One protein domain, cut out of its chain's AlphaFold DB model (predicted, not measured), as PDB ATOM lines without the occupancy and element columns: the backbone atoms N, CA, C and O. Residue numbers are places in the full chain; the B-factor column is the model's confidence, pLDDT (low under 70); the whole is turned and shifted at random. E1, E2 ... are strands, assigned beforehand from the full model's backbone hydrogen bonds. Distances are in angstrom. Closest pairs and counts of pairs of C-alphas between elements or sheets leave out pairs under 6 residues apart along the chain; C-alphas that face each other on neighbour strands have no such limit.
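Overview. This is residues 2 to 164 of the 381 residues of an uncharacterized protein of Physcomitrium patens (UniProt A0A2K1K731). With little regular structure, this domain has three small sheets, each an antiparallel meander in chain order: E5 to E8 and E9 to E11 pack partly face to face as a sandwich, and E1 to E4 stands over the other face of E5 to E8, the two opening like a V from E1 and E5, which are near each other. The printed part has 163 residues, 50 in eleven strands, no named helix: all strand. It is compact, radius of gyration of the C-alphas 16.0 A, spanning 45 by 36 by 29 A.

Arrangement. Start with the hairpin of E1, residues 2-5, and E2, residues 11-14: N 4 and O 12 are within hydrogen-bond range, 3.0 A. The closest C-alphas of E5, residues 71-74, and E9, residues 122-125, are Gly 72 and Asn 123, 5.3 A apart.

Along the chain. Find C-alpha 2, where E1 begins, at (239.865, 272.743, 301.045). Find E3 at residues 48-52, E4 57-61, E6 80-83, E7 92-96, E8 108-113, E10 132-135 and E11 142-146, 13.8 A long, ending at (238.630, 268.352, 281.943).

Size, cuts and confidence. Links E2 to E3 and E7 to E8 are long; the printed part has no cut; no printed residue is under 70 in pLDDT.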
ATOM      1  N   HIS A   2     240.544 273.795 301.778       91.31
ATOM      2  CA  HIS A   2     239.865 272.743 301.045       91.31
ATOM      3  C   HIS A   2     240.276 271.402 301.635       91.31
ATOM      4  O   HIS A   2     241.393 271.244 302.133       91.31
ATOM      5  N   THR A   3     239.361 270.444 301.595       93.06
ATOM      6  CA  THR A   3     239.568 269.139 302.223       93.06
ATOM      7  C   THR A   3     238.884 268.052 301.431       93.06
ATOM      8  O   THR A   3     237.796 268.278 300.904       93.06
ATOM      9  N   VAL A   4     239.495 266.876 301.383       93.38
ATOM     10  CA  VAL A   4     238.914 265.714 300.717       93.38
ATOM     11  C   VAL A   4     239.429 264.427 301.345       93.38
ATOM     12  O   VAL A   4     240.602 264.325 301.706       93.38
ATOM     13  N   VAL A   5     238.548 263.439 301.479       92.00
ATOM     14  CA  VAL A   5     238.897 262.095 301.956       92.00
ATOM     15  C   VAL A   5     239.262 261.227 300.758       92.00
ATOM     16  O   VAL A   5     238.568 261.229 299.747       92.00
ATOM     17  N   THR A   6     240.365 260.496 300.834       92.38
ATOM     18  CA  THR A   6     240.818 259.609 299.760       92.38
ATOM     19  C   THR A   6     240.289 258.192 299.970       92.38
ATOM     20  O   THR A   6     239.960 257.786 301.084       92.38
ATOM     21  N   HIS A   7     240.298 257.388 298.906       88.62
ATOM     22  CA  HIS A   7     240.019 255.948 298.985       88.62
ATOM     23  C   HIS A   7     241.082 255.157 299.779       88.62
ATOM     24  O   HIS A   7     240.910 253.963 299.999       88.62
ATOM     25  N   MET A   8     242.168 255.810 300.213       89.25
ATOM     26  CA  MET A   8     243.217 255.242 301.070       89.25
ATOM     27  C   MET A   8     242.986 255.555 302.558       89.25
ATOM     28  O   MET A   8     243.897 255.383 303.365       89.25
ATOM     29  N   ASN A   9     241.799 256.057 302.925       87.44
ATOM     30  CA  ASN A   9     241.454 256.517 304.275       87.44
ATOM     31  C   ASN A   9     242.371 257.626 304.810       87.44
ATOM     32  O   ASN A   9     242.493 257.810 306.018       87.44
ATOM     33  N   THR A  10     243.000 258.387 303.917       91.50
ATOM     34  CA  THR A  10     243.749 259.602 304.255       91.50
ATOM     35  C   THR A  10     242.950 260.836 303.868       91.50
ATOM     36  O   THR A  10     242.018 260.766 303.068       91.50
ATOM     37  N   VAL A  11     243.303 261.985 304.431       93.06
ATOM     38  CA  VAL A  11     242.654 263.265 304.151       93.06
ATOM     39  C   VAL A  11     243.664 264.201 303.522       93.06
ATOM     40  O   VAL A  11     244.708 264.465 304.110       93.06
ATOM     41  N   ILE A  12     243.346 264.729 302.348       94.75
ATOM     42  CA  ILE A  12     244.109 265.826 301.765       94.75
ATOM     43  C   ILE A  12     243.541 267.125 302.312       94.75
ATOM     44  O   ILE A  12     242.334 267.357 302.233       94.75
ATOM     45  N   MET A  13     244.411 267.967 302.859       93.94
ATOM     46  CA  MET A  13     244.084 269.346 303.202       93.94
ATOM     47  C   MET A  13     244.911 270.271 302.318       93.94
ATOM     48  O   MET A  13     246.073 269.985 302.026       93.94
ATOM     49  N   LEU A  14     244.294 271.356 301.865       91.69
ATOM     50  CA  LEU A  14     244.885 272.284 300.911       91.69
ATOM     51  C   LEU A  14     244.477 273.719 301.250       91.69
ATOM     52  O   LEU A  14     243.292 274.006 301.453       91.69
ATOM     53  N   ASP A  15     245.439 274.629 301.285       89.50
ATOM     54  CA  ASP A  15     245.204 276.053 301.497       89.50
ATOM     55  C   ASP A  15     246.053 276.916 300.554       89.50
ATOM     56  O   ASP A  15     246.856 276.415 299.766       89.50
ATOM     57  N   HIS A  16     245.804 278.222 300.605       90.19
ATOM     58  CA  HIS A  16     246.573 279.226 299.873       90.19
ATOM     59  C   HIS A  16     248.063 279.210 300.201       90.19
ATOM     60  O   HIS A  16     248.450 278.861 301.312       90.19
ATOM     61  N   THR A  17     248.885 279.634 299.243       90.50
ATOM     62  CA  THR A  17     250.349 279.656 299.366       90.50
ATOM     63  C   THR A  17     250.899 281.031 299.738       90.50
ATOM     64  O   THR A  17     252.110 281.202 299.879       90.50
ATOM     65  N   ASN A  18     250.023 282.025 299.881       84.44
ATOM     66  CA  ASN A  18     250.398 283.430 299.998       84.44
ATOM     67  C   ASN A  18     250.257 284.022 301.414       84.44
ATOM     68  O   ASN A  18     250.519 285.204 301.609       84.44
ATOM     69  N   THR A  19     249.918 283.229 302.436       80.81
ATOM     70  CA  THR A  19     249.848 283.699 303.841       80.81
ATOM     71  C   THR A  19     251.138 283.607 304.638       80.81
ATOM     72  O   THR A  19     251.141 283.888 305.837       80.81
ATOM     73  N   GLY A  20     252.236 283.224 303.993       82.69
ATOM     74  CA  GLY A  20     253.509 283.002 304.666       82.69
ATOM     75  C   GLY A  20     253.590 281.628 305.345       82.69
ATOM     76  O   GLY A  20     252.824 280.725 305.004       82.69
ATOM     77  N   PRO A  21     254.539 281.443 306.279       87.31
ATOM     78  CA  PRO A  21     254.873 280.140 306.842       87.31
ATOM     79  C   PRO A  21     253.694 279.388 307.466       87.31
ATOM     80  O   PRO A  21     252.971 279.924 308.306       87.31
ATOM     81  N   SER A  22     253.557 278.106 307.125       89.00
ATOM     82  CA  SER A  22     252.711 277.174 307.875       89.00
ATOM     83  C   SER A  22     253.497 276.529 309.028       89.00
ATOM     84  O   SER A  22     254.709 276.695 309.158       89.00
ATOM     85  N   ALA A  23     252.822 275.752 309.878       89.81
ATOM     86  CA  ALA A  23     253.484 275.003 310.951       89.81
ATOM     87  C   ALA A  23     254.311 273.800 310.445       89.81
ATOM     88  O   ALA A  23     254.947 273.111 311.241       89.81
ATOM     89  N   ILE A  24     254.278 273.507 309.140       92.19
ATOM     90  CA  ILE A  24     254.847 272.292 308.553       92.19
ATOM     91  C   ILE A  24     255.802 272.689 307.434       92.19
ATOM     92  O   ILE A  24     255.412 273.357 306.479       92.19
ATOM     93  N   LYS A  25     257.059 272.252 307.524       95.31
ATOM     94  CA  LYS A  25     258.048 272.451 306.460       95.31
ATOM     95  C   LYS A  25     257.918 271.381 305.380       95.31
ATOM     96  O   LYS A  25     257.542 270.240 305.654       95.31
ATOM     97  N   LEU A  26     258.267 271.747 304.154       94.94
ATOM     98  CA  LEU A  26     258.478 270.789 303.077       94.94
ATOM     99  C   LEU A  26     259.711 269.916 303.376       94.94
ATOM    100  O   LEU A  26     260.650 270.336 304.055       94.94
ATOM    101  N   LEU A  27     259.698 268.680 302.876       91.69
ATOM    102  CA  LEU A  27     260.778 267.718 303.115       91.69
ATOM    103  C   LEU A  27     262.030 268.064 302.303       91.69
ATOM    104  O   LEU A  27     261.951 268.692 301.248       91.69
ATOM    105  N   ASN A  28     263.185 267.598 302.787       91.50
ATOM    106  CA  ASN A  28     264.478 267.656 302.091       91.50
ATOM    107  C   ASN A  28     264.916 269.074 301.681       91.50
ATOM    108  O   ASN A  28     265.575 269.248 300.661       91.50
ATOM    109  N   GLY A  29     264.512 270.098 302.441       89.81
ATOM    110  CA  GLY A  29     264.837 271.494 302.130       89.81
ATOM    111  C   GLY A  29     264.171 272.021 300.855       89.81
ATOM    112  O   GLY A  29     264.573 273.064 300.349       89.81
ATOM    113  N   ARG A  30     263.164 271.315 300.316       94.56
ATOM    114  CA  ARG A  30     262.428 271.753 299.128       94.56
ATOM    115  C   ARG A  30     261.713 273.069 299.424       94.56
ATOM    116  O   ARG A  30     261.036 273.193 300.439       94.56
ATOM    117  N   CYS A  31     261.801 274.014 298.497       95.25
ATOM    118  CA  CYS A  31     261.055 275.264 298.556       95.25
ATOM    119  C   CYS A  31     260.322 275.499 297.233       95.25
ATOM    120  O   CYS A  31     260.771 275.109 296.153       95.25
ATOM    121  N   ARG A  32     259.149 276.111 297.325       94.31
ATOM    122  CA  ARG A  32     258.401 276.685 296.217       94.31
ATOM    123  C   ARG A  32     259.088 277.984 295.811       94.31
ATOM    124  O   ARG A  32     259.155 278.906 296.613       94.31
ATOM    125  N   ASN A  33     259.591 278.037 294.580       95.00
ATOM    126  CA  ASN A  33     260.158 279.239 293.971       95.00
ATOM    127  C   ASN A  33     259.202 279.708 292.877       95.00
ATOM    128  O   ASN A  33     259.165 279.118 291.802       95.00
ATOM    129  N   GLN A  34     258.405 280.728 293.172       93.88
ATOM    130  CA  GLN A  34     257.344 281.229 292.306       93.88
ATOM    131  C   GLN A  34     257.530 282.716 292.037       93.88
ATOM    132  O   GLN A  34     257.065 283.547 292.816       93.88
ATOM    133  N   PRO A  35     258.200 283.090 290.934       94.25
ATOM    134  CA  PRO A  35     258.480 284.490 290.625       94.25
ATOM    135  C   PRO A  35     257.222 285.349 290.458       94.25
ATOM    136  O   PRO A  35     257.279 286.553 290.707       94.25
ATOM    137  N   ALA A  36     256.119 284.722 290.034       92.69
ATOM    138  CA  ALA A  36     254.819 285.359 289.879       92.69
ATOM    139  C   ALA A  36     254.101 285.586 291.223       92.69
ATOM    140  O   ALA A  36     253.238 286.453 291.293       92.69
ATOM    141  N   GLU A  37     254.446 284.861 292.292       89.31
ATOM    142  CA  GLU A  37     253.801 285.052 293.593       89.31
ATOM    143  C   GLU A  37     253.985 286.495 294.087       89.31
ATOM    144  O   GLU A  37     255.081 287.064 294.051       89.31
ATOM    145  N   ARG A  38     252.891 287.076 294.584       88.12
ATOM    146  CA  ARG A  38     252.816 288.493 294.955       88.12
ATOM    147  C   ARG A  38     253.383 288.767 296.342       88.12
ATOM    148  O   ARG A  38     253.834 289.880 296.590       88.12
ATOM    149  N   ILE A  39     253.328 287.780 297.240       84.62
ATOM    150  CA  ILE A  39     253.691 287.950 298.654       84.62
ATOM    151  C   ILE A  39     255.062 287.341 298.963       84.62
ATOM    152  O   ILE A  39     255.976 288.065 299.345       84.62
ATOM    153  N   SER A  40     255.230 286.026 298.780       84.56
ATOM    154  CA  SER A  40     256.489 285.326 299.075       84.56
ATOM    155  C   SER A  40     256.950 284.486 297.892       84.56
ATOM    156  O   SER A  40     256.468 283.377 297.677       84.56
ATOM    157  N   LYS A  41     257.926 284.996 297.135       91.00
ATOM    158  CA  LYS A  41     258.463 284.311 295.944       91.00
ATOM    159  C   LYS A  41     259.189 283.008 296.267       91.00
ATOM    160  O   LYS A  41     259.299 282.150 295.398       91.00
ATOM    161  N   VAL A  42     259.700 282.880 297.489       94.19
ATOM    162  CA  VAL A  42     260.345 281.669 298.000       94.19
ATOM    163  C   VAL A  42     259.598 281.228 299.248       94.19
ATOM    164  O   VAL A  42     259.397 282.022 300.165       94.19
ATOM    165  N   ASP A  43     259.175 279.970 299.285       94.12
ATOM    166  CA  ASP A  43     258.415 279.421 300.401       94.12
ATOM    167  C   ASP A  43     258.755 277.949 300.646       94.12
ATOM    168  O   ASP A  43     258.566 277.094 299.787       94.12
ATOM    169  N   CYS A  44     259.273 277.643 301.831       95.56
ATOM    170  CA  CYS A  44     259.706 276.298 302.207       95.56
ATOM    171  C   CYS A  44     258.679 275.565 303.088       95.56
ATOM    172  O   CYS A  44     258.998 274.537 303.694       95.56
ATOM    173  N   TYR A  45     257.460 276.096 303.195       95.06
ATOM    174  CA  TYR A  45     256.393 275.551 304.026       95.06
ATOM    175  C   TYR A  45     255.329 274.835 303.194       95.06
ATOM    176  O   TYR A  45     255.096 275.121 302.020       95.06
ATOM    177  N   ALA A  46     254.703 273.837 303.808       95.00
ATOM    178  CA  ALA A  46     253.676 273.034 303.177       95.00
ATOM    179  C   ALA A  46     252.317 273.732 303.292       95.00
ATOM    180  O   ALA A  46     251.838 273.989 304.400       95.00
ATOM    181  N   HIS A  47     251.683 273.962 302.144       94.50
ATOM    182  CA  HIS A  47     250.301 274.463 302.022       94.50
ATOM    183  C   HIS A  47     249.319 273.385 301.581       94.50
ATOM    184  O   HIS A  47     248.118 273.614 301.446       94.50
ATOM    185  N   SER A  48     249.828 272.171 301.397       95.75
ATOM    186  CA  SER A  48     249.032 270.967 301.293       95.75
ATOM    187  C   SER A  48     249.624 269.885 302.180       95.75
ATOM    188  O   SER A  48     250.841 269.785 302.339       95.75
ATOM    189  N   ILE A  49     248.757 269.073 302.773       94.44
ATOM    190  CA  ILE A  49     249.160 267.925 303.576       94.44
ATOM    191  C   ILE A  49     248.271 266.722 303.288       94.44
ATOM    192  O   ILE A  49     247.104 266.859 302.919       94.44
ATOM    193  N   MET A  50     248.819 265.538 303.535       94.75
ATOM    194  CA  MET A  50     248.079 264.297 303.677       94.75
ATOM    195  C   MET A  50     248.060 263.905 305.155       94.75
ATOM    196  O   MET A  50     249.102 263.630 305.745       94.75
ATOM    197  N   PHE A  51     246.875 263.882 305.753       92.25
ATOM    198  CA  PHE A  51     246.640 263.471 307.131       92.25
ATOM    199  C   PHE A  51     246.116 262.034 307.179       92.25
ATOM    200  O   PHE A  51     245.167 261.691 306.475       92.25
ATOM    201  N   ASN A  52     246.713 261.195 308.020       90.50
ATOM    202  CA  ASN A  52     246.234 259.851 308.300       90.50
ATOM    203  C   ASN A  52     245.502 259.833 309.658       90.50
ATOM    204  O   ASN A  52     246.154 259.890 310.701       90.50
ATOM    205  N   PRO A  53     244.163 259.714 309.677       85.31
ATOM    206  CA  PRO A  53     243.383 259.698 310.912       85.31
ATOM    207  C   PRO A  53     243.549 258.413 311.740       85.31
ATOM    208  O   PRO A  53     243.103 258.387 312.884       85.31
ATOM    209  N   GLY A  54     244.140 257.351 311.180       85.31
ATOM    210  CA  GLY A  54     244.355 256.082 311.879       85.31
ATOM    211  C   GLY A  54     245.542 256.109 312.843       85.31
ATOM    212  O   GLY A  54     245.521 255.421 313.857       85.31
ATOM    213  N   ASN A  55     246.565 256.917 312.554       87.06
ATOM    214  CA  ASN A  55     247.767 257.045 313.388       87.06
ATOM    215  C   ASN A  55     248.158 258.505 313.680       87.06
ATOM    216  O   ASN A  55     249.230 258.760 314.223       87.06
ATOM    217  N   ASN A  56     247.300 259.457 313.307       87.44
ATOM    218  CA  ASN A  56     247.493 260.901 313.439       87.44
ATOM    219  C   ASN A  56     248.751 261.462 312.749       87.44
ATOM    220  O   ASN A  56     249.199 262.557 313.086       87.44
ATOM    221  N   GLN A  57     249.321 260.749 311.774       89.81
ATOM    222  CA  GLN A  57     250.478 261.244 311.033       89.81
ATOM    223  C   GLN A  57     250.075 262.258 309.963       89.81
ATOM    224  O   GLN A  57     249.028 262.150 309.323       89.81
ATOM    225  N   VAL A  58     250.957 263.229 309.743       92.06
ATOM    226  CA  VAL A  58     250.819 264.264 308.722       92.06
ATOM    227  C   VAL A  58     252.032 264.200 307.806       92.06
ATOM    228  O   VAL A  58     253.167 264.211 308.280       92.06
ATOM    229  N   ARG A  59     251.795 264.167 306.495       92.81
ATOM    230  CA  ARG A  59     252.841 264.244 305.474       92.81
ATOM    231  C   ARG A  59     252.663 265.517 304.647       92.81
ATOM    232  O   ARG A  59     251.571 265.718 304.109       92.81
ATOM    233  N   PRO A  60     253.690 266.369 304.519       95.00
ATOM    234  CA  PRO A  60     253.619 267.534 303.647       95.00
ATOM    235  C   PRO A  60     253.523 267.115 302.177       95.00
ATOM    236  O   PRO A  60     254.149 266.143 301.749       95.00
ATOM    237  N   LEU A  61     252.742 267.875 301.417       95.56
ATOM    238  CA  LEU A  61     252.630 267.790 299.966       95.56
ATOM    239  C   LEU A  61     253.082 269.122 299.367       95.56
ATOM    240  O   LEU A  61     252.810 270.191 299.919       95.56
ATOM    241  N   TYR A  62     253.770 269.056 298.236       95.94
ATOM    242  CA  TYR A  62     254.217 270.238 297.523       95.94
ATOM    243  C   TYR A  62     253.126 270.717 296.576       95.94
ATOM    244  O   TYR A  62     252.584 269.941 295.799       95.94
ATOM    245  N   VAL A  63     252.843 272.015 296.594       95.44
ATOM    246  CA  VAL A  63     251.989 272.669 295.600       95.44
ATOM    247  C   VAL A  63     252.750 273.838 295.003       95.44
ATOM    248  O   VAL A  63     253.372 274.616 295.727       95.44
ATOM    249  N   TYR A  64     252.751 273.924 293.673       95.94
ATOM    250  CA  TYR A  64     253.543 274.930 292.976       95.94
ATOM    251  C   TYR A  64     252.818 276.275 292.945       95.94
ATOM    252  O   TYR A  64     253.391 277.274 293.358       95.94
ATOM    253  N   THR A  65     251.574 276.322 292.484       95.75
ATOM    254  CA  THR A  65     250.792 277.564 292.332       95.75
ATOM    255  C   THR A  65     249.663 277.659 293.360       95.75
ATOM    256  O   THR A  65     249.160 276.628 293.816       95.75
ATOM    257  N   ASP A  66     249.232 278.878 293.693       94.81
ATOM    258  CA  ASP A  66     248.222 279.135 294.719       94.81
ATOM    259  C   ASP A  66     246.884 278.428 294.424       94.81
ATOM    260  O   ASP A  66     246.329 278.474 293.323       94.81
ATOM    261  N   THR A  67     246.357 277.722 295.421       94.81
ATOM    262  CA  THR A  67     245.145 276.899 295.295       94.81
ATOM    263  C   THR A  67     243.925 277.521 295.974       94.81
ATOM    264  O   THR A  67     242.895 276.862 296.132       94.81
ATOM    265  N   TRP A  68     244.010 278.774 296.410       92.75
ATOM    266  CA  TRP A  68     242.952 279.446 297.144       92.75
ATOM    267  C   TRP A  68     241.668 279.557 296.326       92.75
ATOM    268  O   TRP A  68     241.685 279.880 295.143       92.75
ATOM    269  N   CYS A  69     240.545 279.270 296.981       93.50
ATOM    270  CA  CYS A  69     239.211 279.164 296.392       93.50
ATOM    271  C   CYS A  69     239.172 278.380 295.072       93.50
ATOM    272  O   CYS A  69     238.476 278.732 294.118       93.50
ATOM    273  N   SER A  70     239.930 277.291 295.042       96.19
ATOM    274  CA  SER A  70     239.866 276.293 293.994       96.19
ATOM    275  C   SER A  70     238.699 275.324 294.194       96.19
ATOM    276  O   SER A  70     237.939 275.386 295.168       96.19
ATOM    277  N   SER A  71     238.575 274.394 293.257       96.62
ATOM    278  CA  SER A  71     237.582 273.327 293.212       96.62
ATOM    279  C   SER A  71     238.242 271.998 292.852       96.62
ATOM    280  O   SER A  71     239.398 271.971 292.428       96.62
ATOM    281  N   GLY A  72     237.537 270.879 293.022       96.31
ATOM    282  CA  GLY A  72     238.123 269.580 292.707       96.31
ATOM    283  C   GLY A  72     237.160 268.409 292.808       96.31
ATOM    284  O   GLY A  72     236.072 268.516 293.369       96.31
ATOM    285  N   GLN A  73     237.562 267.279 292.229       95.81
ATOM    286  CA  GLN A  73     236.813 266.024 292.253       95.81
ATOM    287  C   GLN A  73     237.719 264.834 291.890       95.81
ATOM    288  O   GLN A  73     238.731 264.999 291.202       95.81
ATOM    289  N   PHE A  74     237.358 263.622 292.315       96.50
ATOM    290  CA  PHE A  74     238.028 262.393 291.883       96.50
ATOM    291  C   PHE A  74     237.501 261.869 290.547       96.50
ATOM    292  O   PHE A  74     236.305 261.912 290.274       96.50
ATOM    293  N   PHE A  75     238.390 261.286 289.745       96.56
ATOM    294  CA  PHE A  75     238.017 260.321 288.712       96.56
ATOM    295  C   PHE A  75     237.709 258.944 289.316       96.56
ATOM    296  O   PHE A  75     238.065 258.637 290.453       96.56
ATOM    297  N   ASN A  76     237.102 258.067 288.513       92.62
ATOM    298  CA  ASN A  76     236.752 256.694 288.892       92.62
ATOM    299  C   ASN A  76     237.957 255.807 289.261       92.62
ATOM    300  O   ASN A  76     237.789 254.772 289.902       92.62
ATOM    301  N   ASN A  77     239.170 256.200 288.873       92.88
ATOM    302  CA  ASN A  77     240.412 255.517 289.219       92.88
ATOM    303  C   ASN A  77     241.018 256.010 290.546       92.88
ATOM    304  O   ASN A  77     242.094 255.552 290.926       92.88
ATOM    305  N   GLY A  78     240.351 256.939 291.239       93.31
ATOM    306  CA  GLY A  78     240.815 257.514 292.496       93.31
ATOM    307  C   GLY A  78     241.849 258.631 292.337       93.31
ATOM    308  O   GLY A  78     242.310 259.149 293.354       93.31
ATOM    309  N   ARG A  79     242.198 259.030 291.104       96.38
ATOM    310  CA  ARG A  79     243.016 260.220 290.843       96.38
ATOM    311  C   ARG A  79     242.182 261.468 291.069       96.38
ATOM    312  O   ARG A  79     241.116 261.631 290.478       96.38
ATOM    313  N   MET A  80     242.681 262.357 291.907       96.19
ATOM    314  CA  MET A  80     242.079 263.651 292.163       96.19
ATOM    315  C   MET A  80     242.455 264.641 291.066       96.19
ATOM    316  O   MET A  80     243.601 264.661 290.616       96.19
ATOM    317  N   VAL A  81     241.504 265.489 290.691       97.56
ATOM    318  CA  VAL A  81     241.736 266.703 289.911       97.56
ATOM    319  C   VAL A  81     241.332 267.890 290.765       97.56
ATOM    320  O   VAL A  81     240.260 267.887 291.368       97.56
ATOM    321  N   GLN A  82     242.185 268.899 290.797       97.62
ATOM    322  CA  GLN A  82     241.930 270.198 291.386       97.62
ATOM    323  C   GLN A  82     242.116 271.254 290.294       97.62
ATOM    324  O   GLN A  82     243.081 271.205 289.530       97.62
ATOM    325  N   THR A  83     241.181 272.192 290.200       97.69
ATOM    326  CA  THR A  83     241.151 273.228 289.161       97.69
ATOM    327  C   THR A  83     241.042 274.625 289.755       97.69
ATOM    328  O   THR A  83     240.403 274.824 290.790       97.69
ATOM    329  N   GLY A  84     241.688 275.588 289.103       96.50
ATOM    330  CA  GLY A  84     241.689 276.986 289.517       96.50
ATOM    331  C   GLY A  84     242.540 277.252 290.758       96.50
ATOM    332  O   GLY A  84     243.382 276.442 291.160       96.50
ATOM    333  N   GLY A  85     242.327 278.416 291.356       94.81
ATOM    334  CA  GLY A  85     243.181 278.970 292.401       94.81
ATOM    335  C   GLY A  85     243.184 280.494 292.351       94.81
ATOM    336  O   GLY A  85     242.498 281.086 291.511       94.81
ATOM    337  N   ASP A  86     243.957 281.130 293.224       92.69
ATOM    338  CA  ASP A  86     244.207 282.567 293.124       92.69
ATOM    339  C   ASP A  86     245.390 282.838 292.185       92.69
ATOM    340  O   ASP A  86     246.244 281.980 291.975       92.69
ATOM    341  N   PHE A  87     245.404 284.028 291.590       92.94
ATOM    342  CA  PHE A  87     246.505 284.566 290.792       92.94
ATOM    343  C   PHE A  87     247.161 283.568 289.812       92.94
ATOM    344  O   PHE A  87     246.543 283.202 288.810       92.94
ATOM    345  N   GLU A  88     248.389 283.105 290.062       94.56
ATOM    346  CA  GLU A  88     249.115 282.199 289.164       94.56
ATOM    347  C   GLU A  88     248.486 280.798 289.081       94.56
ATOM    348  O   GLU A  88     248.732 280.045 288.138       94.56
ATOM    349  N   GLY A  89     247.626 280.462 290.043       95.50
ATOM    350  CA  GLY A  89     246.820 279.252 290.062       95.50
ATOM    351  C   GLY A  89     245.485 279.349 289.328       95.50
ATOM    352  O   GLY A  89     244.811 278.335 289.152       95.50
ATOM    353  N   ASN A  90     245.082 280.536 288.878       95.06
ATOM    354  CA  ASN A  90     243.711 280.836 288.458       95.06
ATOM    355  C   ASN A  90     243.170 279.971 287.305       95.06
ATOM    356  O   ASN A  90     241.971 279.684 287.255       95.06
ATOM    357  N   ARG A  91     244.053 279.503 286.417       96.44
ATOM    358  CA  ARG A  91     243.720 278.617 285.287       96.44
ATOM    359  C   ARG A  91     244.346 277.228 285.401       96.44
ATOM    360  O   ARG A  91     244.290 276.448 284.454       96.44
ATOM    361  N   LYS A  92     244.972 276.918 286.535       97.44
ATOM    362  CA  LYS A  92     245.787 275.715 286.677       97.44
ATOM    363  C   LYS A  92     244.944 274.478 286.910       97.44
ATOM    364  O   LYS A  92     243.898 274.524 287.563       97.44
ATOM    365  N   ILE A  93     245.453 273.366 286.396       98.12
ATOM    366  CA  ILE A  93     244.938 272.027 286.641       98.12
ATOM    367  C   ILE A  93     246.029 271.262 287.378       98.12
ATOM    368  O   ILE A  93     247.177 271.201 286.938       98.12
ATOM    369  N   ARG A  94     245.676 270.692 288.525       98.00
ATOM    370  CA  ARG A  94     246.583 269.915 289.369       98.00
ATOM    371  C   ARG A  94     245.968 268.553 289.612       98.00
ATOM    372  O   ARG A  94     244.759 268.433 289.805       98.00
ATOM    373  N   THR A  95     246.787 267.514 289.599       98.06
ATOM    374  CA  THR A  95     246.334 266.154 289.883       98.06
ATOM    375  C   THR A  95     247.112 265.552 291.030       98.06
ATOM    376  O   THR A  95     248.287 265.846 291.221       98.06
ATOM    377  N   LEU A  96     246.445 264.700 291.798       97.56
ATOM    378  CA  LEU A  96     247.072 263.915 292.850       97.56
ATOM    379  C   LEU A  96     246.545 262.495 292.743       97.56
ATOM    380  O   LEU A  96     245.338 262.272 292.812       97.56
ATOM    381  N   GLN A  97     247.445 261.532 292.582       96.75
ATOM    382  CA  GLN A  97     247.123 260.127 292.791       96.75
ATOM    383  C   GLN A  97     247.433 259.802 294.254       96.75
ATOM    384  O   GLN A  97     248.611 259.734 294.602       96.75
ATOM    385  N   PRO A  98     246.431 259.619 295.133       94.00
ATOM    386  CA  PRO A  98     246.699 259.274 296.519       94.00
ATOM    387  C   PRO A  98     247.429 257.936 296.621       94.00
ATOM    388  O   PRO A  98     247.211 257.021 295.828       94.00
ATOM    389  N   CYS A  99     248.268 257.833 297.638       91.56
ATOM    390  CA  CYS A  99     249.052 256.662 297.984       91.56
ATOM    391  C   CYS A  99     248.861 256.353 299.472       91.56
ATOM    392  O   CYS A  99     248.342 257.179 300.229       91.56
ATOM    393  N   GLY A 100     249.266 255.152 299.888       83.62
ATOM    394  CA  GLY A 100     249.269 254.772 301.301       83.62
ATOM    395  C   GLY A 100     250.259 255.602 302.123       83.62
ATOM    396  O   GLY A 100     251.081 256.334 301.573       83.62
ATOM    397  N   ALA A 101     250.210 255.457 303.449       72.44
ATOM    398  CA  ALA A 101     250.997 256.270 304.382       72.44
ATOM    399  C   ALA A 101     252.521 256.252 304.123       72.44
ATOM    400  O   ALA A 101     253.174 257.268 304.334       72.44
ATOM    401  N   GLY A 102     253.072 255.136 303.627       75.50
ATOM    402  CA  GLY A 102     254.494 255.000 303.270       75.50
ATOM    403  C   GLY A 102     254.852 255.377 301.825       75.50
ATOM    404  O   GLY A 102     255.980 255.143 301.404       75.50
ATOM    405  N   GLY A 103     253.906 255.891 301.033       84.69
ATOM    406  CA  GLY A 103     254.140 256.252 299.633       84.69
ATOM    407  C   GLY A 103     254.690 257.672 299.437       84.69
ATOM    408  O   GLY A 103     254.578 258.530 300.309       84.69
ATOM    409  N   ASN A 104     255.219 257.939 298.238       88.94
ATOM    410  CA  ASN A 104     255.756 259.241 297.811       88.94
ATOM    411  C   ASN A 104     254.874 259.909 296.733       88.94
ATOM    412  O   ASN A 104     255.348 260.359 295.695       88.94
ATOM    413  N   CYS A 105     253.557 259.908 296.920       94.31
ATOM    414  CA  CYS A 105     252.676 260.645 296.021       94.31
ATOM    415  C   CYS A 105     252.680 262.134 296.363       94.31
ATOM    416  O   CYS A 105     252.628 262.510 297.541       94.31
ATOM    417  N   ASP A 106     252.678 262.959 295.325       96.06
ATOM    418  CA  ASP A 106     252.689 264.412 295.418       96.06
ATOM    419  C   ASP A 106     251.802 265.017 294.323       96.06
ATOM    420  O   ASP A 106     251.368 264.309 293.405       96.06
ATOM    421  N   TRP A 107     251.498 266.309 294.432       97.50
ATOM    422  CA  TRP A 107     250.745 267.001 293.392       97.50
ATOM    423  C   TRP A 107     251.564 267.128 292.113       97.50
ATOM    424  O   TRP A 107     252.750 267.455 292.130       97.50
ATOM    425  N   VAL A 108     250.881 266.942 290.991       97.81
ATOM    426  CA  VAL A 108     251.400 267.204 289.654       97.81
ATOM    427  C   VAL A 108     250.599 268.353 289.067       97.81
ATOM    428  O   VAL A 108     249.400 268.214 288.814       97.81
ATOM    429  N   GLU A 109     251.252 269.494 288.871       97.50
ATOM    430  CA  GLU A 109     250.696 270.593 288.088       97.50
ATOM    431  C   GLU A 109     250.859 270.281 286.604       97.50
ATOM    432  O   GLU A 109     251.946 269.922 286.156       97.50
ATOM    433  N   LEU A 110     249.765 270.374 285.856       97.50
ATOM    434  CA  LEU A 110     249.766 270.067 284.436       97.50
ATOM    435  C   LEU A 110     250.191 271.288 283.621       97.50
ATOM    436  O   LEU A 110     249.956 272.433 284.011       97.50
ATOM    437  N   GLU A 111     250.780 271.029 282.457       95.56
ATOM    438  CA  GLU A 111     251.067 272.071 281.467       95.56
ATOM    439  C   GLU A 111     249.777 272.623 280.843       95.56
ATOM    440  O   GLU A 111     249.677 273.818 280.550       95.56
ATOM    441  N   GLU A 112     248.767 271.760 280.677       95.00
ATOM    442  CA  GLU A 112     247.436 272.156 280.233       95.00
ATOM    443  C   GLU A 112     246.760 273.063 281.269       95.00
ATOM    444  O   GLU A 112     246.754 272.794 282.472       95.00
ATOM    445  N   ASN A 113     246.130 274.127 280.772       96.25
ATOM    446  CA  ASN A 113     245.362 275.066 281.573       96.25
ATOM    447  C   ASN A 113     243.885 275.032 281.178       96.25
ATOM    448  O   ASN A 113     243.531 274.776 280.023       96.25
ATOM    449  N   LEU A 114     243.041 275.408 282.132       96.75
ATOM    450  CA  LEU A 114     241.661 275.807 281.877       96.75
ATOM    451  C   LEU A 114     241.633 276.943 280.857       96.75
ATOM    452  O   LEU A 114     242.570 277.743 280.776       96.75
ATOM    453  N   VAL A 115     240.572 277.035 280.065       95.25
ATOM    454  CA  VAL A 115     240.417 278.084 279.048       95.25
ATOM    455  C   VAL A 115     240.166 279.429 279.710       95.25
ATOM    456  O   VAL A 115     240.733 280.435 279.287       95.25
ATOM    457  N   THR A 116     239.362 279.439 280.769       92.25
ATOM    458  CA  THR A 116     239.029 280.641 281.526       92.25
ATOM    459  C   THR A 116     239.451 280.513 282.985       92.25
ATOM    460  O   THR A 116     239.785 279.436 283.478       92.25
ATOM    461  N   GLY A 117     239.500 281.649 283.671       88.50
ATOM    462  CA  GLY A 117     239.819 281.708 285.084       88.50
ATOM    463  C   GLY A 117     238.718 281.117 285.955       88.50
ATOM    464  O   GLY A 117     237.557 281.517 285.843       88.50
ATOM    465  N   CYS A 118     239.079 280.209 286.861       85.50
ATOM    466  CA  CYS A 118     238.126 279.433 287.658       85.50
ATOM    467  C   CYS A 118     238.358 279.587 289.169       85.50
ATOM    468  O   CYS A 118     238.476 278.603 289.900       85.50
ATOM    469  N   TRP A 119     238.379 280.829 289.653       91.62
ATOM    470  CA  TRP A 119     238.357 281.142 291.087       91.62
ATOM    471  C   TRP A 119     236.916 281.092 291.616       91.62
ATOM    472  O   TRP A 119     236.056 281.766 291.055       91.62
ATOM    473  N   TYR A 120     236.633 280.315 292.668       93.62
ATOM    474  CA  TYR A 120     235.280 280.004 293.171       93.62
ATOM    475  C   TYR A 120     234.381 279.198 292.206       93.62
ATOM    476  O   TYR A 120     233.181 279.459 292.092       93.62
ATOM    477  N   SER A 121     234.952 278.232 291.489       95.62
ATOM    478  CA  SER A 121     234.222 277.321 290.591       95.62
ATOM    479  C   SER A 121     233.793 276.021 291.296       95.62
ATOM    480  O   SER A 121     234.166 275.774 292.441       95.62
ATOM    481  N   SER A 122     233.011 275.169 290.632       96.94
ATOM    482  CA  SER A 122     232.609 273.850 291.150       96.94
ATOM    483  C   SER A 122     232.923 272.732 290.157       96.94
ATOM    484  O   SER A 122     232.595 272.857 288.980       96.94
ATOM    485  N   ASN A 123     233.474 271.612 290.636       97.44
ATOM    486  CA  ASN A 123     233.728 270.420 289.824       97.44
ATOM    487  C   ASN A 123     232.664 269.352 290.056       97.44
ATOM    488  O   ASN A 123     232.298 269.043 291.191       97.44
ATOM    489  N   GLN A 124     232.242 268.705 288.974       97.12
ATOM    490  CA  GLN A 124     231.369 267.540 289.025       97.12
ATOM    491  C   GLN A 124     231.895 266.448 288.091       97.12
ATOM    492  O   GLN A 124     232.169 266.689 286.917       97.12
ATOM    493  N   LEU A 125     232.019 265.225 288.612       96.81
ATOM    494  CA  LEU A 125     232.344 264.049 287.806       96.81
ATOM    495  C   LEU A 125     231.156 263.701 286.903       96.81
ATOM    496  O   LEU A 125     230.017 263.647 287.378       96.81
ATOM    497  N   LEU A 126     231.426 263.452 285.624       96.44
ATOM    498  CA  LEU A 126     230.430 263.041 284.634       96.44
ATOM    499  C   LEU A 126     230.259 261.510 284.601       96.44
ATOM    500  O   LEU A 126     231.129 260.791 285.098       96.44
ATOM    501  N   PRO A 127     229.173 260.981 283.995       94.38
ATOM    502  CA  PRO A 127     228.854 259.548 284.014       94.38
ATOM    503  C   PRO A 127     229.971 258.613 283.536       94.38
ATOM    504  O   PRO A 127     230.068 257.487 284.016       94.38
ATOM    505  N   SER A 128     230.840 259.073 282.629       93.69
ATOM    506  CA  SER A 128     231.984 258.288 282.143       93.69
ATOM    507  C   SER A 128     232.996 257.951 283.245       93.69
ATOM    508  O   SER A 128     233.775 257.009 283.113       93.69
ATOM    509  N   GLY A 129     233.021 258.732 284.330       94.00
ATOM    510  CA  GLY A 129     233.972 258.589 285.428       94.00
ATOM    511  C   GLY A 129     235.399 259.035 285.096       94.00
ATOM    512  O   GLY A 129     236.258 259.003 285.975       94.00
ATOM    513  N   ILE A 130     235.655 259.477 283.864       96.19
ATOM    514  CA  ILE A 130     236.976 259.905 283.374       96.19
ATOM    515  C   ILE A 130     236.988 261.360 282.897       96.19
ATOM    516  O   ILE A 130     237.994 261.836 282.383       96.19
ATOM    517  N   GLN A 131     235.869 262.066 283.059       96.81
ATOM    518  CA  GLN A 131     235.715 263.462 282.681       96.81
ATOM    519  C   GLN A 131     234.956 264.224 283.761       96.81
ATOM    520  O   GLN A 131     234.022 263.700 284.369       96.81
ATOM    521  N   GLN A 132     235.361 265.463 283.986       96.88
ATOM    522  CA  GLN A 132     234.730 266.397 284.900       96.88
ATOM    523  C   GLN A 132     234.249 267.621 284.132       96.88
ATOM    524  O   GLN A 132     234.863 268.029 283.146       96.88
ATOM    525  N   ILE A 133     233.165 268.208 284.619       97.69
ATOM    526  CA  ILE A 133     232.731 269.549 284.246       97.69
ATOM    527  C   ILE A 133     233.153 270.521 285.350       97.69
ATOM    528  O   ILE A 133     232.989 270.220 286.536       97.69
ATOM    529  N   ILE A 134     233.705 271.662 284.953       97.75
ATOM    530  CA  ILE A 134     234.070 272.781 285.818       97.75
ATOM    531  C   ILE A 134     233.063 273.884 285.529       97.75
ATOM    532  O   ILE A 134     232.950 274.327 284.390       97.75
ATOM    533  N   VAL A 135     232.301 274.292 286.539       97.12
ATOM    534  CA  VAL A 135     231.162 275.198 286.382       97.12
ATOM    535  C   VAL A 135     231.392 276.472 287.180       97.12
ATOM    536  O   VAL A 135     231.614 276.437 288.393       97.12
ATOM    537  N   GLY A 136     231.263 277.602 286.497       94.50
ATOM    538  CA  GLY A 136     231.333 278.928 287.077       94.50
ATOM    539  C   GLY A 136     232.744 279.381 287.436       94.50
ATOM    540  O   GLY A 136     233.762 278.846 286.994       94.50
ATOM    541  N   GLY A 137     232.775 280.403 288.279       90.56
ATOM    542  CA  GLY A 137     233.962 281.137 288.683       90.56
ATOM    543  C   GLY A 137     233.633 282.625 288.757       90.56
ATOM    544  O   GLY A 137     232.668 283.097 288.151       90.56
ATOM    545  N   ARG A 138     234.410 283.384 289.526       89.25
ATOM    546  CA  ARG A 138     234.227 284.828 289.647       89.25
ATOM    547  C   ARG A 138     234.403 285.484 288.279       89.25
ATOM    548  O   ARG A 138     235.466 285.368 287.685       89.25
ATOM    549  N   ASN A 139     233.367 286.191 287.829       87.56
ATOM    550  CA  ASN A 139     233.280 286.811 286.500       87.56
ATOM    551  C   ASN A 139     233.362 285.804 285.335       87.56
ATOM    552  O   ASN A 139     233.659 286.187 284.206       87.56
ATOM    553  N   THR A 140     233.047 284.534 285.600       90.56
ATOM    554  CA  THR A 140     233.124 283.436 284.634       90.56
ATOM    555  C   THR A 140     231.773 282.712 284.573       90.56
ATOM    556  O   THR A 140     231.622 281.631 285.145       90.56
ATOM    557  N   PRO A 141     230.742 283.290 283.923       93.19
ATOM    558  CA  PRO A 141     229.422 282.672 283.796       93.19
ATOM    559  C   PRO A 141     229.435 281.603 282.692       93.19
ATOM    560  O   PRO A 141     228.763 281.716 281.665       93.19
ATOM    561  N   SER A 142     230.267 280.583 282.864       94.62
ATOM    562  CA  SER A 142     230.507 279.536 281.878       94.62
ATOM    563  C   SER A 142     230.792 278.191 282.537       94.62
ATOM    564  O   SER A 142     230.860 278.075 283.761       94.62
ATOM    565  N   TYR A 143     230.933 277.157 281.718       97.19
ATOM    566  CA  TYR A 143     231.522 275.887 282.115       97.19
ATOM    567  C   TYR A 143     232.520 275.397 281.068       97.19
ATOM    568  O   TYR A 143     232.443 275.756 279.893       97.19
ATOM    569  N   GLU A 144     233.441 274.540 281.486       97.62
ATOM    570  CA  GLU A 144     234.361 273.817 280.606       97.62
ATOM    571  C   GLU A 144     234.595 272.387 281.113       97.62
ATOM    572  O   GLU A 144     234.084 272.003 282.168       97.62
ATOM    573  N   PHE A 145     235.328 271.571 280.350       97.62
ATOM    574  CA  PHE A 145     235.552 270.157 280.659       97.62
ATOM    575  C   PHE A 145     237.030 269.845 280.844       97.62
ATOM    576  O   PHE A 145     237.874 270.325 280.089       97.62
ATOM    577  N   TYR A 146     237.318 268.965 281.803       97.12
ATOM    578  CA  TYR A 146     238.630 268.352 281.943       97.12
ATOM    579  C   TYR A 146     238.532 266.821 282.109       97.12
ATOM    580  O   TYR A 146     237.821 266.346 283.001       97.12
ATOM    581  N   PRO A 147     239.264 266.030 281.305       97.12
ATOM    582  CA  PRO A 147     239.998 266.458 280.111       97.12
ATOM    583  C   PRO A 147     239.047 267.040 279.058       97.12
ATOM    584  O   PRO A 147     237.846 266.739 279.077       97.12
ATOM    585  N   LYS A 148     239.576 267.850 278.138       96.06
ATOM    586  CA  LYS A 148     238.811 268.335 276.982       96.06
ATOM    587  C   LYS A 148     238.265 267.149 276.180       96.06
ATOM    588  O   LYS A 148     238.944 266.142 275.996       96.06
ATOM    589  N   ARG A 149     237.036 267.262 275.679       94.50
ATOM    590  CA  ARG A 149     236.366 266.249 274.840       94.50
ATOM    591  C   ARG A 149     236.971 266.161 273.445       94.50
ATOM    592  O   ARG A 149     236.880 265.123 272.799       94.50
ATOM    593  N   ARG A 150     237.540 267.265 272.971       95.25
ATOM    594  CA  ARG A 150     238.187 267.386 271.663       95.25
ATOM    595  C   ARG A 150     239.288 268.439 271.714       95.25
ATOM    596  O   ARG A 150     239.229 269.365 272.524       95.25
ATOM    597  N   ALA A 151     240.272 268.309 270.828       93.94
ATOM    598  CA  ALA A 151     241.324 269.308 270.675       93.94
ATOM    599  C   ALA A 151     240.720 270.693 270.379       93.94
ATOM    600  O   ALA A 151     239.751 270.808 269.627       93.94
ATOM    601  N   GLY A 152     241.268 271.735 271.006       93.00
ATOM    602  CA  GLY A 152     240.785 273.112 270.850       93.00
ATOM    603  C   GLY A 152     239.440 273.421 271.521       93.00
ATOM    604  O   GLY A 152     238.904 274.504 271.305       93.00
ATOM    605  N   GLU A 153     238.868 272.515 272.327       96.56
ATOM    606  CA  GLU A 153     237.628 272.808 273.052       96.56
ATOM    607  C   GLU A 153     237.797 274.001 274.010       96.56
ATOM    608  O   GLU A 153     238.704 274.026 274.851       96.56
ATOM    609  N   GLY A 154     236.908 274.984 273.850       95.69
ATOM    610  CA  GLY A 154     236.817 276.193 274.661       95.69
ATOM    611  C   GLY A 154     235.963 276.014 275.922       95.69
ATOM    612  O   GLY A 154     235.799 274.911 276.443       95.69
ATOM    613  N   PHE A 155     235.375 277.116 276.378       95.62
ATOM    614  CA  PHE A 155     234.321 277.122 277.391       95.62
ATOM    615  C   PHE A 155     232.948 277.356 276.744       95.62
ATOM    616  O   PHE A 155     232.840 277.791 275.597       95.62
ATOM    617  N   TYR A 156     231.890 277.110 277.509       96.62
ATOM    618  CA  TYR A 156     230.497 277.254 277.104       96.62
ATOM    619  C   TYR A 156     229.789 278.246 278.016       96.62
ATOM    620  O   TYR A 156     229.912 278.155 279.233       96.62
ATOM    621  N   ASN A 157     229.041 279.193 277.450       95.12
ATOM    622  CA  ASN A 157     228.303 280.165 278.252       95.12
ATOM    623  C   ASN A 157     227.200 279.482 279.077       95.12
ATOM    624  O   ASN A 157     226.497 278.598 278.589       95.12
ATOM    625  N   LEU A 158     227.043 279.928 280.321       92.38
ATOM    626  CA  LEU A 158     225.984 279.508 281.224       92.38
ATOM    627  C   LEU A 158     225.337 280.746 281.844       92.38
ATOM    628  O   LEU A 158     225.622 281.121 282.980       92.38
ATOM    629  N   GLY A 159     224.450 281.380 281.074       88.56
ATOM    630  CA  GLY A 159     223.856 282.679 281.402       88.56
ATOM    631  C   GLY A 159     223.154 282.754 282.762       88.56
ATOM    632  O   GLY A 159     223.122 283.825 283.357       88.56
ATOM    633  N   MET A 160     222.671 281.633 283.315       88.94
ATOM    634  CA  MET A 160     222.088 281.605 284.667       88.94
ATOM    635  C   MET A 160     223.087 281.952 285.783       88.94
ATOM    636  O   MET A 160     222.671 282.293 286.886       88.94
ATOM    637  N   LEU A 161     224.390 281.845 285.504       90.06
ATOM    638  CA  LEU A 161     225.458 282.282 286.400       90.06
ATOM    639  C   LEU A 161     225.839 283.751 286.182       90.06
ATOM    640  O   LEU A 161     226.676 284.270 286.917       90.06
ATOM    641  N   GLY A 162     225.230 284.428 285.207       82.00
ATOM    642  CA  GLY A 162     225.382 285.864 285.007       82.00
ATOM    643  C   GLY A 162     224.892 286.659 286.222       82.00
ATOM    644  O   GLY A 162     223.903 286.297 286.859       82.00
ATOM    645  N   GLY A 163     225.602 287.740 286.542       77.88
ATOM    646  CA  GLY A 163     225.337 288.590 287.704       77.88
ATOM    647  C   GLY A 163     226.270 288.331 288.890       77.88
ATOM    648  O   GLY A 163     227.177 287.498 288.835       77.88
ATOM    649  N   ASP A 164     226.044 289.073 289.972       72.69
ATOM    650  CA  ASP A 164     226.934 289.073 291.130       72.69
ATOM    651  C   ASP A 164     226.677 287.896 292.083       72.69
ATOM    652  O   ASP A 164     225.541 287.485 292.337       72.69
TER     653      ASP A 164